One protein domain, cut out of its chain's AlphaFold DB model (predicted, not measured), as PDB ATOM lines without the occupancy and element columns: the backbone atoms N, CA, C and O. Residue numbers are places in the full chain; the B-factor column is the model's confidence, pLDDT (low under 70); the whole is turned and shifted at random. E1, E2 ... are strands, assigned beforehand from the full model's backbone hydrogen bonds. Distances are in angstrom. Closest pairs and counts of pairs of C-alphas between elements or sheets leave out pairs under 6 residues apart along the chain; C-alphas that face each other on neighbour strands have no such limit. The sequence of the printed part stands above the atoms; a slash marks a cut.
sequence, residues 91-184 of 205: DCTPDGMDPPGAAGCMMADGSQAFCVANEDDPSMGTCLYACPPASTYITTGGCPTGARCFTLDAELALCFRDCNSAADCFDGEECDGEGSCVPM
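What this domain is: This is residues 91 to 184 of the 205 residues of an uncharacterized protein of Sandaracinaceae bacterium (UniProt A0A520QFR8). Little of this domain is regular structure: it is mostly loop, with three small hairpins, E1-E2, E3-E4 and E5-E6, strung one after another along the longest axis. The 94 printed residues have six named strands, E1 to E6 in order, holding 24 residues, and no named helix: all strand, in three antiparallel two-stranded sheets. The whole is only just compact, close to loose, with a radius of gyration of the C-alphas of 14.9 A, and spans 45 by 30 by 27 A.

How they stand to each other: E1, residues 114 to 117, and E2, residues 125 to 128, are antiparallel at 150 degrees, with N 114 and O 128 2.8 A apart. E3, residues 147 to 151, and E4, residues 157 to 161, are antiparallel, with N 148 and O 160 2.9 A apart. The closest C-alphas of E2 and E4, Leu 128 and Leu 158, are 7.0 A apart. E5, residues 173 to 175, and E6, residues 181 to 183, are antiparallel, with N 174 and O 182 2.8 A apart; E4 and E5 are apart.

Where its parts are: E1 begins at C-alpha 114 (315.156, 163.315, 248.382). E3 measures 13.2 A and E4 13.5 A. E6 ends at C-alpha 183 (300.312, 142.778, 230.755).

The domain as a whole: The printed part has no cut. The links E2 to E3 and E4 to E5 are long. Residues 95 to 104, 107 to 112 and 140 have pLDDT under 70.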
ATOM      1  N   ASP A  91     310.444 153.932 252.471       77.75
ATOM      2  CA  ASP A  91     311.145 154.407 253.657       77.75
ATOM      3  C   ASP A  91     312.630 154.634 253.364       77.75
ATOM      4  O   ASP A  91     313.291 153.853 252.670       77.75
ATOM      5  N   CYS A  92     313.169 155.688 253.951       78.81
ATOM      6  CA  CYS A  92     314.584 156.004 253.969       78.81
ATOM      7  C   CYS A  92     314.999 156.468 255.362       78.81
ATOM      8  O   CYS A  92     314.174 156.822 256.204       78.81
ATOM      9  N   THR A  93     316.303 156.473 255.609       77.94
ATOM     10  CA  THR A  93     316.881 157.075 256.810       77.94
ATOM     11  C   THR A  93     317.452 158.439 256.419       77.94
ATOM     12  O   THR A  93     318.368 158.483 255.596       77.94
ATOM     13  N   PRO A  94     316.916 159.554 256.946       70.31
ATOM     14  CA  PRO A  94     317.435 160.886 256.660       70.31
ATOM     15  C   PRO A  94     318.848 161.027 257.239       70.31
ATOM     16  O   PRO A  94     319.039 160.893 258.448       70.31
ATOM     17  N   ASP A  95     319.853 161.287 256.399       65.44
ATOM     18  CA  ASP A  95     321.231 161.410 256.883       65.44
ATOM     19  C   ASP A  95     321.549 162.802 257.444       65.44
ATOM     20  O   ASP A  95     321.481 163.821 256.756       65.44
ATOM     21  N   GLY A  96     322.008 162.794 258.698       52.16
ATOM     22  CA  GLY A  96     322.780 163.844 259.367       52.16
ATOM     23  C   GLY A  96     324.271 163.493 259.522       52.16
ATOM     24  O   GLY A  96     324.917 163.990 260.444       52.16
ATOM     25  N   MET A  97     324.828 162.632 258.661       45.88
ATOM     26  CA  MET A  97     326.269 162.347 258.566       45.88
ATOM     27  C   MET A  97     326.730 162.511 257.106       45.88
ATOM     28  O   MET A  97     326.617 161.597 256.297       45.88
ATOM     29  N   ASP A  98     327.246 163.696 256.775       39.53
ATOM     30  CA  ASP A  98     327.948 164.008 255.516       39.53
ATOM     31  C   ASP A  98     329.124 163.033 255.227       39.53
ATOM     32  O   ASP A  98     329.742 162.535 256.177       39.53
ATOM     33  N   PRO A  99     329.517 162.794 253.950       47.41
ATOM     34  CA  PRO A  99     329.402 163.703 252.808       47.41
ATOM     35  C   PRO A  99     328.156 163.479 251.929       47.41
ATOM     36  O   PRO A  99     327.532 162.416 251.988       47.41
ATOM     37  N   PRO A 100     327.818 164.448 251.057       44.66
ATOM     38  CA  PRO A 100     326.557 164.479 250.337       44.66
ATOM     39  C   PRO A 100     326.566 163.424 249.230       44.66
ATOM     40  O   PRO A 100     327.423 163.444 248.345       44.66
ATOM     41  N   GLY A 101     325.610 162.495 249.283       44.22
ATOM     42  CA  GLY A 101     325.432 161.506 248.218       44.22
ATOM     43  C   GLY A 101     324.741 160.189 248.575       44.22
ATOM     44  O   GLY A 101     324.546 159.395 247.661       44.22
ATOM     45  N   ALA A 102     324.378 159.921 249.837       45.41
ATOM     46  CA  ALA A 102     323.955 158.572 250.238       45.41
ATOM     47  C   ALA A 102     322.804 158.478 251.264       45.41
ATOM     48  O   ALA A 102     322.668 157.431 251.890       45.41
ATOM     49  N   ALA A 103     321.938 159.495 251.384       52.25
ATOM     50  CA  ALA A 103     320.686 159.387 252.146       52.25
ATOM     51  C   ALA A 103     319.663 158.522 251.387       52.25
ATOM     52  O   ALA A 103     318.687 159.031 250.839       52.25
ATOM     53  N   GLY A 104     319.951 157.221 251.309       63.22
ATOM     54  CA  GLY A 104     319.064 156.123 250.934       63.22
ATOM     55  C   GLY A 104     318.542 156.111 249.502       63.22
ATOM     56  O   GLY A 104     318.824 155.178 248.764       63.22
ATOM     57  N   CYS A 105     317.776 157.126 249.121       75.31
ATOM     58  CA  CYS A 105     316.864 157.127 247.989       75.31
ATOM     59  C   CYS A 105     317.585 157.118 246.637       75.31
ATOM     60  O   CYS A 105     317.938 158.164 246.085       75.31
ATOM     61  N   MET A 106     317.788 155.915 246.110       72.12
ATOM     62  CA  MET A 106     318.459 155.635 244.848       72.12
ATOM     63  C   MET A 106     317.497 154.863 243.957       72.12
ATOM     64  O   MET A 106     317.000 153.799 244.325       72.12
ATOM     65  N   MET A 107     317.254 155.394 242.767       66.12
ATOM     66  CA  MET A 107     316.433 154.721 241.770       66.12
ATOM     67  C   MET A 107     317.235 153.669 240.996       66.12
ATOM     68  O   MET A 107     318.466 153.699 240.971       66.12
ATOM     69  N   ALA A 108     316.531 152.745 240.336       59.62
ATOM     70  CA  ALA A 108     317.141 151.695 239.514       59.62
ATOM     71  C   ALA A 108     317.987 152.254 238.350       59.62
ATOM     72  O   ALA A 108     318.952 151.622 237.923       59.62
ATOM     73  N   ASP A 109     317.662 153.461 237.877       63.81
ATOM     74  CA  ASP A 109     318.396 154.197 236.843       63.81
ATOM     75  C   ASP A 109     319.568 155.041 237.395       63.81
ATOM     76  O   ASP A 109     320.309 155.652 236.623       63.81
ATOM     77  N   GLY A 110     319.762 155.067 238.720       65.31
ATOM     78  CA  GLY A 110     320.794 155.849 239.403       65.31
ATOM     79  C   GLY A 110     320.424 157.310 239.684       65.31
ATOM     80  O   GLY A 110     321.274 158.063 240.166       65.31
ATOM     81  N   SER A 111     319.185 157.728 239.409       69.38
ATOM     82  CA  SER A 111     318.693 159.068 239.739       69.38
ATOM     83  C   SER A 111     318.539 159.248 241.258       69.38
ATOM     84  O   SER A 111     318.068 158.349 241.960       69.38
ATOM     85  N   GLN A 112     318.936 160.417 241.780       65.88
ATOM     86  CA  GLN A 112     318.883 160.725 243.215       65.88
ATOM     87  C   GLN A 112     317.524 161.328 243.594       65.88
ATOM     88  O   GLN A 112     317.109 162.341 243.030       65.88
ATOM     89  N   ALA A 113     316.851 160.712 244.565       74.19
ATOM     90  CA  ALA A 113     315.637 161.227 245.191       74.19
ATOM     91  C   ALA A 113     315.957 161.861 246.559       74.19
ATOM     92  O   ALA A 113     317.029 161.655 247.130       74.19
ATOM     93  N   PHE A 114     315.027 162.654 247.086       79.62
ATOM     94  CA  PHE A 114     315.156 163.315 248.382       79.62
ATOM     95  C   PHE A 114     314.577 162.429 249.482       79.62
ATOM     96  O   PHE A 114     313.407 162.067 249.419       79.62
ATOM     97  N   CYS A 115     315.360 162.128 250.516       80.31
ATOM     98  CA  CYS A 115     314.818 161.542 251.738       80.31
ATOM     99  C   CYS A 115     314.228 162.652 252.618       80.31
ATOM    100  O   CYS A 115     314.967 163.454 253.191       80.31
ATOM    101  N   VAL A 116     312.902 162.725 252.705       81.44
ATOM    102  CA  VAL A 116     312.201 163.709 253.538       81.44
ATOM    103  C   VAL A 116     311.885 163.084 254.887       81.44
ATOM    104  O   VAL A 116     311.113 162.134 254.956       81.44
ATOM    105  N   ALA A 117     312.497 163.609 255.949       80.81
ATOM    106  CA  ALA A 117     312.307 163.118 257.310       80.81
ATOM    107  C   ALA A 117     310.841 163.204 257.757       80.81
ATOM    108  O   ALA A 117     310.140 164.167 257.440       80.81
ATOM    109  N   ASN A 118     310.400 162.209 258.521       78.38
ATOM    110  CA  ASN A 118     309.097 162.217 259.162       78.38
ATOM    111  C   ASN A 118     309.113 163.204 260.347       78.38
ATOM    112  O   ASN A 118     310.094 163.289 261.086       78.38
ATOM    113  N   GLU A 119     308.035 163.972 260.517       80.44
ATOM    114  CA  GLU A 119     307.936 164.972 261.589       80.44
ATOM    115  C   GLU A 119     307.811 164.333 262.982       80.44
ATOM    116  O   GLU A 119     308.315 164.888 263.960       80.44
ATOM    117  N   ASP A 120     307.173 163.163 263.068       82.56
ATOM    118  CA  ASP A 120     306.984 162.413 264.312       82.56
ATOM    119  C   ASP A 120     308.224 161.580 264.677       82.56
ATOM    120  O   ASP A 120     308.529 161.405 265.860       82.56
ATOM    121  N   ASP A 121     308.958 161.089 263.673       78.25
ATOM    122  CA  ASP A 121     310.209 160.350 263.851       78.25
ATOM    123  C   ASP A 121     311.279 160.786 262.830       78.25
ATOM    124  O   ASP A 121     311.348 160.243 261.727       78.25
ATOM    125  N   PRO A 122     312.181 161.715 263.194       76.69
ATOM    126  CA  PRO A 122     313.193 162.234 262.279       76.69
ATOM    127  C   PRO A 122     314.290 161.216 261.931       76.69
ATOM    128  O   PRO A 122     315.167 161.523 261.125       76.69
ATOM    129  N   SER A 123     314.285 160.026 262.549       75.75
ATOM    130  CA  SER A 123     315.173 158.920 262.171       75.75
ATOM    131  C   SER A 123     314.651 158.118 260.973       75.75
ATOM    132  O   SER A 123     315.395 157.338 260.376       75.75
ATOM    133  N   MET A 124     313.395 158.351 260.591       75.44
ATOM    134  CA  MET A 124     312.754 157.798 259.409       75.44
ATOM    135  C   MET A 124     312.387 158.919 258.440       75.44
ATOM    136  O   MET A 124     312.241 160.083 258.811       75.44
ATOM    137  N   GLY A 125     312.236 158.576 257.172       78.94
ATOM    138  CA  GLY A 125     311.806 159.490 256.132       78.94
ATOM    139  C   GLY A 125     311.231 158.750 254.940       78.94
ATOM    140  O   GLY A 125     311.264 157.525 254.884       78.94
ATOM    141  N   THR A 126     310.741 159.515 253.977       79.50
ATOM    142  CA  THR A 126     310.184 159.011 252.723       79.50
ATOM    143  C   THR A 126     311.001 159.520 251.549       79.50
ATOM    144  O   THR A 126     311.306 160.711 251.460       79.50
ATOM    145  N   CYS A 127     311.297 158.638 250.599       80.56
ATOM    146  CA  CYS A 127     311.894 159.021 249.330       80.56
ATOM    147  C   CYS A 127     310.892 159.748 248.430       80.56
ATOM    148  O   CYS A 127     309.950 159.142 247.920       80.56
ATOM    149  N   LEU A 128     311.124 161.031 248.173       80.56
ATOM    150  CA  LEU A 128     310.349 161.841 247.239       80.56
ATOM    151  C   LEU A 128     311.203 162.221 246.032       80.56
ATOM    152  O   LEU A 128     312.378 162.561 246.162       80.56
ATOM    153  N   TYR A 129     310.598 162.212 244.850       81.12
ATOM    154  CA  TYR A 129     311.260 162.625 243.621       81.12
ATOM    155  C   TYR A 129     310.425 163.701 242.939       81.12
ATOM    156  O   TYR A 129     309.228 163.518 242.733       81.12
ATOM    157  N   ALA A 130     311.056 164.824 242.610       84.31
ATOM    158  CA  ALA A 130     310.396 165.935 241.941       84.31
ATOM    159  C   ALA A 130     310.515 165.802 240.422       84.31
ATOM    160  O   ALA A 130     311.565 165.433 239.899       84.31
ATOM    161  N   CYS A 131     309.455 166.165 239.720       86.25
ATOM    162  CA  CYS A 131     309.419 166.239 238.264       86.25
ATOM    163  C   CYS A 131     308.998 167.649 237.820       86.25
ATOM    164  O   CYS A 131     308.488 168.425 238.630       86.25
ATOM    165  N   PRO A 132     309.228 168.033 236.551       88.94
ATOM    166  CA  PRO A 132     308.773 169.325 236.054       88.94
ATOM    167  C   PRO A 132     307.233 169.398 236.051       88.94
ATOM    168  O   PRO A 132     306.606 168.523 235.449       88.94
ATOM    169  N   PRO A 133     306.613 170.426 236.661       86.38
ATOM    170  CA  PRO A 133     305.163 170.579 236.638       86.38
ATOM    171  C   PRO A 133     304.656 170.790 235.209       86.38
ATOM    172  O   PRO A 133     305.275 171.490 234.399       86.38
ATOM    173  N   ALA A 134     303.511 170.188 234.900       83.81
ATOM    174  CA  ALA A 134     302.876 170.250 233.589       83.81
ATOM    175  C   ALA A 134     301.506 170.933 233.664       83.81
ATOM    176  O   ALA A 134     300.883 171.027 234.716       83.81
ATOM    177  N   SER A 135     300.983 171.381 232.520       80.38
ATOM    178  CA  SER A 135     299.616 171.921 232.449       80.38
ATOM    179  C   SER A 135     298.531 170.856 232.647       80.38
ATOM    180  O   SER A 135     297.358 171.195 232.778       80.38
ATOM    181  N   THR A 136     298.900 169.574 232.614       77.88
ATOM    182  CA  THR A 136     298.023 168.440 232.911       77.88
ATOM    183  C   THR A 136     298.333 167.882 234.295       77.88
ATOM    184  O   THR A 136     299.474 167.912 234.756       77.88
ATOM    185  N   TYR A 137     297.297 167.348 234.947       77.00
ATOM    186  CA  TYR A 137     297.396 166.795 236.299       77.00
ATOM    187  C   TYR A 137     298.405 165.640 236.392       77.00
ATOM    188  O   TYR A 137     299.182 165.582 237.337       77.00
ATOM    189  N   ILE A 138     298.440 164.770 235.378       79.50
ATOM    190  CA  ILE A 138     299.351 163.623 235.298       79.50
ATOM    191  C   ILE A 138     300.106 163.688 233.976       79.50
ATOM    192  O   ILE A 138     299.522 164.017 232.937       79.50
ATOM    193  N   THR A 139     301.393 163.345 233.994       77.06
ATOM    194  CA  THR A 139     302.176 163.071 232.783       77.06
ATOM    195  C   THR A 139     303.092 161.865 232.971       77.06
ATOM    196  O   THR A 139     303.475 161.521 234.086       77.06
ATOM    197  N   THR A 140     303.468 161.226 231.865       69.50
ATOM    198  CA  THR A 140     304.507 160.181 231.825       69.50
ATOM    199  C   THR A 140     305.920 160.762 231.677       69.50
ATOM    200  O   THR A 140     306.890 160.023 231.558       69.50
ATOM    201  N   GLY A 141     306.057 162.093 231.645       73.00
ATOM    202  CA  GLY A 141     307.328 162.777 231.422       73.00
ATOM    203  C   GLY A 141     308.000 163.211 232.723       73.00
ATOM    204  O   GLY A 141     307.338 163.654 233.656       73.00
ATOM    205  N   GLY A 142     309.332 163.135 232.768       80.56
ATOM    206  CA  GLY A 142     310.133 163.674 233.874       80.56
ATOM    207  C   GLY A 142     310.264 162.768 235.101       80.56
ATOM    208  O   GLY A 142     310.970 163.147 236.030       80.56
ATOM    209  N   CYS A 143     309.642 161.588 235.082       81.12
ATOM    210  CA  CYS A 143     309.817 160.537 236.082       81.12
ATOM    211  C   CYS A 143     310.612 159.353 235.517       81.12
ATOM    212  O   CYS A 143     310.613 159.150 234.299       81.12
ATOM    213  N   PRO A 144     311.288 158.579 236.383       77.38
ATOM    214  CA  PRO A 144     311.899 157.314 235.991       77.38
ATOM    215  C   PRO A 144     310.839 156.287 235.558       77.38
ATOM    216  O   PRO A 144     309.650 156.447 235.838       77.38
ATOM    217  N   THR A 145     311.283 155.225 234.880       77.56
ATOM    218  CA  THR A 145     310.428 154.099 234.467       77.56
ATOM    219  C   THR A 145     309.629 153.547 235.651       77.56
ATOM    220  O   THR A 145     310.158 153.440 236.757       77.56
ATOM    221  N   GLY A 146     308.358 153.208 235.412       75.69
ATOM    222  CA  GLY A 146     307.452 152.702 236.447       75.69
ATOM    223  C   GLY A 146     306.932 153.780 237.400       75.69
ATOM    224  O   GLY A 146     306.420 153.449 238.466       75.69
ATOM    225  N   ALA A 147     307.094 155.063 237.057       78.00
ATOM    226  CA  ALA A 147     306.539 156.181 237.803       78.00
ATOM    227  C   ALA A 147     306.016 157.291 236.886       78.00
ATOM    228  O   ALA A 147     306.449 157.466 235.743       78.00
ATOM    229  N   ARG A 148     305.102 158.097 237.426       81.12
ATOM    230  CA  ARG A 148     304.436 159.192 236.714       81.12
ATOM    231  C   ARG A 148     304.476 160.470 237.512       81.12
ATOM    232  O   ARG A 148     304.502 160.443 238.738       81.12
ATOM    233  N   CYS A 149     304.471 161.582 236.792       83.81
ATOM    234  CA  CYS A 149     304.575 162.909 237.365       83.81
ATOM    235  C   CYS A 149     303.186 163.462 237.658       83.81
ATOM    236  O   CYS A 149     302.366 163.579 236.742       83.81
ATOM    237  N   PHE A 150     302.954 163.838 238.912       82.75
ATOM    238  CA  PHE A 150     301.711 164.427 239.391       82.75
ATOM    239  C   PHE A 150     301.929 165.893 239.709       82.75
ATOM    240  O   PHE A 150     302.658 166.227 240.644       82.75
ATOM    241  N   THR A 151     301.283 166.764 238.940       84.62
ATOM    242  CA  THR A 151     301.302 168.206 239.182       84.62
ATOM    243  C   THR A 151     300.321 168.528 240.304       84.62
ATOM    244  O   THR A 151     299.107 168.454 240.109       84.62
ATOM    245  N   LEU A 152     300.844 168.867 241.483       81.50
ATOM    246  CA  LEU A 152     300.040 169.233 242.653       81.50
ATOM    247  C   LEU A 152     299.639 170.711 242.594       81.50
ATOM    248  O   LEU A 152     298.511 171.074 242.927       81.50
ATOM    249  N   ASP A 153     300.548 171.546 242.097       84.12
ATOM    250  CA  ASP A 153     300.354 172.974 241.885       84.12
ATOM    251  C   ASP A 153     301.354 173.504 240.839       84.12
ATOM    252  O   ASP A 153     302.082 172.745 240.201       84.12
ATOM    253  N   ALA A 154     301.346 174.816 240.591       84.00
ATOM    254  CA  ALA A 154     302.135 175.426 239.518       84.00
ATOM    255  C   ALA A 154     303.660 175.308 239.718       84.00
ATOM    256  O   ALA A 154     304.410 175.528 238.766       84.00
ATOM    257  N   GLU A 155     304.111 174.990 240.933       86.06
ATOM    258  CA  GLU A 155     305.526 174.957 241.313       86.06
ATOM    259  C   GLU A 155     305.963 173.579 241.831       86.06
ATOM    260  O   GLU A 155     307.156 173.271 241.791       86.06
ATOM    261  N   LEU A 156     305.022 172.732 242.265       83.06
ATOM    262  CA  LEU A 156     305.292 171.405 242.800       83.06
ATOM    263  C   LEU A 156     304.675 170.298 241.942       83.06
ATOM    264  O   LEU A 156     303.457 170.205 241.757       83.06
ATOM    265  N   ALA A 157     305.535 169.383 241.503       86.81
ATOM    266  CA  ALA A 157     305.124 168.103 240.960       86.81
ATOM    267  C   ALA A 157     306.041 166.982 241.459       86.81
ATOM    268  O   ALA A 157     307.256 167.166 241.583       86.81
ATOM    269  N   LEU A 158     305.447 165.830 241.769       83.25
ATOM    270  CA  LEU A 158     306.136 164.686 242.367       83.25
ATOM    271  C   LEU A 158     305.891 163.413 241.560       83.25
ATOM    272  O   LEU A 158     304.816 163.222 240.992       83.25
ATOM    273  N   CYS A 159     306.892 162.539 241.530       82.94
ATOM    274  CA  CYS A 159     306.778 161.221 240.933       82.94
ATOM    275  C   CYS A 159     306.213 160.215 241.928       82.94
ATOM    276  O   CYS A 159     306.712 160.105 243.050       82.94
ATOM    277  N   PHE A 160     305.243 159.427 241.476       78.88
ATOM    278  CA  PHE A 160     304.721 158.268 242.195       78.88
ATOM    279  C   PHE A 160     304.809 157.036 241.301       78.88
ATOM    280  O   PHE A 160     304.613 157.157 240.091       78.88
ATOM    281  N   ARG A 161     305.134 155.876 241.886       78.75
ATOM    282  CA  ARG A 161     305.103 154.601 241.157       78.75
ATOM    283  C   ARG A 161     303.684 154.260 240.740       78.75
ATOM    284  O   ARG A 161     302.760 154.607 241.473       78.75
ATOM    285  N   ASP A 162     303.545 153.517 239.648       76.06
ATOM    286  CA  ASP A 162     302.244 152.981 239.250       76.06
ATOM    287  C   ASP A 162     301.851 151.816 240.185       76.06
ATOM    288  O   ASP A 162     300.766 151.794 240.760       76.06
ATOM    289  N   CYS A 163     302.763 150.881 240.466       76.81
ATOM    290  CA  CYS A 163     302.479 149.730 241.329       76.81
ATOM    291  C   CYS A 163     303.619 149.369 242.283       76.81
ATOM    292  O   CYS A 163     304.780 149.735 242.091       76.81
ATOM    293  N   ASN A 164     303.283 148.585 243.310       71.94
ATOM    294  CA  ASN A 164     304.248 147.869 244.150       71.94
ATOM    295  C   ASN A 164     304.027 146.357 244.150       71.94
ATOM    296  O   ASN A 164     304.963 145.586 244.351       71.94
ATOM    297  N   SER A 165     302.797 145.928 243.898       72.81
ATOM    298  CA  SER A 165     302.412 144.530 243.807       72.81
ATOM    299  C   SER A 165     301.365 144.335 242.716       72.81
ATOM    300  O   SER A 165     300.737 145.288 242.263       72.81
ATOM    301  N   ALA A 166     301.123 143.081 242.334       73.25
ATOM    302  CA  ALA A 166     300.061 142.746 241.386       73.25
ATOM    303  C   ALA A 166     298.661 143.206 241.848       73.25
ATOM    304  O   ALA A 166     297.783 143.383 241.019       73.25
ATOM    305  N   ALA A 167     298.450 143.431 243.153       73.19
ATOM    306  CA  ALA A 167     297.177 143.931 243.674       73.19
ATOM    307  C   ALA A 167     296.910 145.409 243.332       73.19
ATOM    308  O   ALA A 167     295.770 145.850 243.444       73.19
ATOM    309  N   ASP A 168     297.941 146.161 242.933       73.12
ATOM    310  CA  ASP A 168     297.818 147.567 242.528       73.12
ATOM    311  C   ASP A 168     297.490 147.709 241.024       73.12
ATOM    312  O   ASP A 168     297.236 148.815 240.542       73.12
ATOM    313  N   CYS A 169     297.503 146.594 240.283       75.00
ATOM    314  CA  CYS A 169     297.289 146.536 238.840       75.00
ATOM    315  C   CYS A 169     295.904 145.981 238.483       75.00
ATOM    316  O   CYS A 169     295.247 145.325 239.294       75.00
ATOM    317  N   PHE A 170     295.449 146.245 237.255       72.69
ATOM    318  CA  PHE A 170     294.182 145.705 236.763       72.69
ATOM    319  C   PHE A 170     294.267 144.195 236.487       72.69
ATOM    320  O   PHE A 170     295.342 143.631 236.279       72.69
ATOM    321  N   ASP A 171     293.108 143.526 236.457       73.38
ATOM    322  CA  ASP A 171     293.019 142.110 236.088       73.38
ATOM    323  C   ASP A 171     293.653 141.867 234.708       73.38
ATOM    324  O   ASP A 171     293.226 142.437 233.703       73.38
ATOM    325  N   GLY A 172     294.642 140.971 234.651       73.62
ATOM    326  CA  GLY A 172     295.409 140.708 233.429       73.62
ATOM    327  C   GLY A 172     296.801 141.343 233.411       73.62
ATOM    328  O   GLY A 172     297.568 141.049 232.494       73.62
ATOM    329  N   GLU A 173     297.149 142.141 234.419       78.69
ATOM    330  CA  GLU A 173     298.452 142.788 234.569       78.69
ATOM    331  C   GLU A 173     299.221 142.279 235.800       78.69
ATOM    332  O   GLU A 173     298.647 141.757 236.757       78.69
ATOM    333  N   GLU A 174     300.543 142.433 235.772       81.62
ATOM    334  CA  GLU A 174     301.444 142.201 236.898       81.62
ATOM    335  C   GLU A 174     302.366 143.406 237.108       81.62
ATOM    336  O   GLU A 174     302.662 144.147 236.175       81.62
ATOM    337  N   CYS A 175     302.826 143.604 238.343       81.50
ATOM    338  CA  CYS A 175     303.814 144.636 238.635       81.50
ATOM    339  C   CYS A 175     305.213 144.102 238.306       81.50
ATOM    340  O   CYS A 175     305.669 143.155 238.952       81.50
ATOM    341  N   ASP A 176     305.905 144.715 237.345       78.62
ATOM    342  CA  ASP A 176     307.199 144.261 236.798       78.62
ATOM    343  C   ASP A 176     308.394 144.350 237.771       78.62
ATOM    344  O   ASP A 176     309.531 144.029 237.422       78.62
ATOM    345  N   GLY A 177     308.160 144.791 239.007       73.69
ATOM    346  CA  GLY A 177     309.193 145.039 240.011       73.69
ATOM    347  C   GLY A 177     309.913 146.381 239.840       73.69
ATOM    348  O   GLY A 177     310.462 146.883 240.822       73.69
ATOM    349  N   GLU A 178     309.833 147.012 238.666       71.88
ATOM    350  CA  GLU A 178     310.290 148.382 238.382       71.88
ATOM    351  C   GLU A 178     309.205 149.425 238.684       71.88
ATOM    352  O   GLU A 178     309.520 150.580 238.982       71.88
ATOM    353  N   GLY A 179     307.964 148.974 238.850       75.06
ATOM    354  CA  GLY A 179     306.847 149.756 239.376       75.06
ATOM    355  C   GLY A 179     305.804 150.058 238.326       75.06
ATOM    356  O   GLY A 179     304.945 150.896 238.576       75.06
ATOM    357  N   SER A 180     305.885 149.391 237.174       78.12
ATOM    358  CA  SER A 180     304.920 149.503 236.096       78.12
ATOM    359  C   SER A 180     303.991 148.293 236.091       78.12
ATOM    360  O   SER A 180     304.435 147.149 236.222       78.12
ATOM    361  N   CYS A 181     302.692 148.548 235.932       77.06
ATOM    362  CA  CYS A 181     301.745 147.494 235.596       77.06
ATOM    363  C   CYS A 181     301.958 147.115 234.132       77.06
ATOM    364  O   CYS A 181     301.813 147.949 233.237       77.06
ATOM    365  N   VAL A 182     302.334 145.864 233.897       79.50
ATOM    366  CA  VAL A 182     302.561 145.317 232.561       79.50
ATOM    367  C   VAL A 182     301.602 144.157 232.311       79.50
ATOM    368  O   VAL A 182     301.283 143.422 233.246       79.50
ATOM    369  N   PRO A 183     301.140 143.934 231.068       82.50
ATOM    370  CA  PRO A 183     300.312 142.778 230.755       82.50
ATOM    371  C   PRO A 183     301.029 141.482 231.134       82.50
ATOM    372  O   PRO A 183     302.173 141.269 230.723       82.50
ATOM    373  N   MET A 184     300.343 140.596 231.859       75.94
ATOM    374  CA  MET A 184     300.869 139.263 232.132       75.94
ATOM    375  C   MET A 184     301.164 138.580 230.799       75.94
ATOM    376  O   MET A 184     300.305 138.521 229.909       75.94
TER     377      MET A 184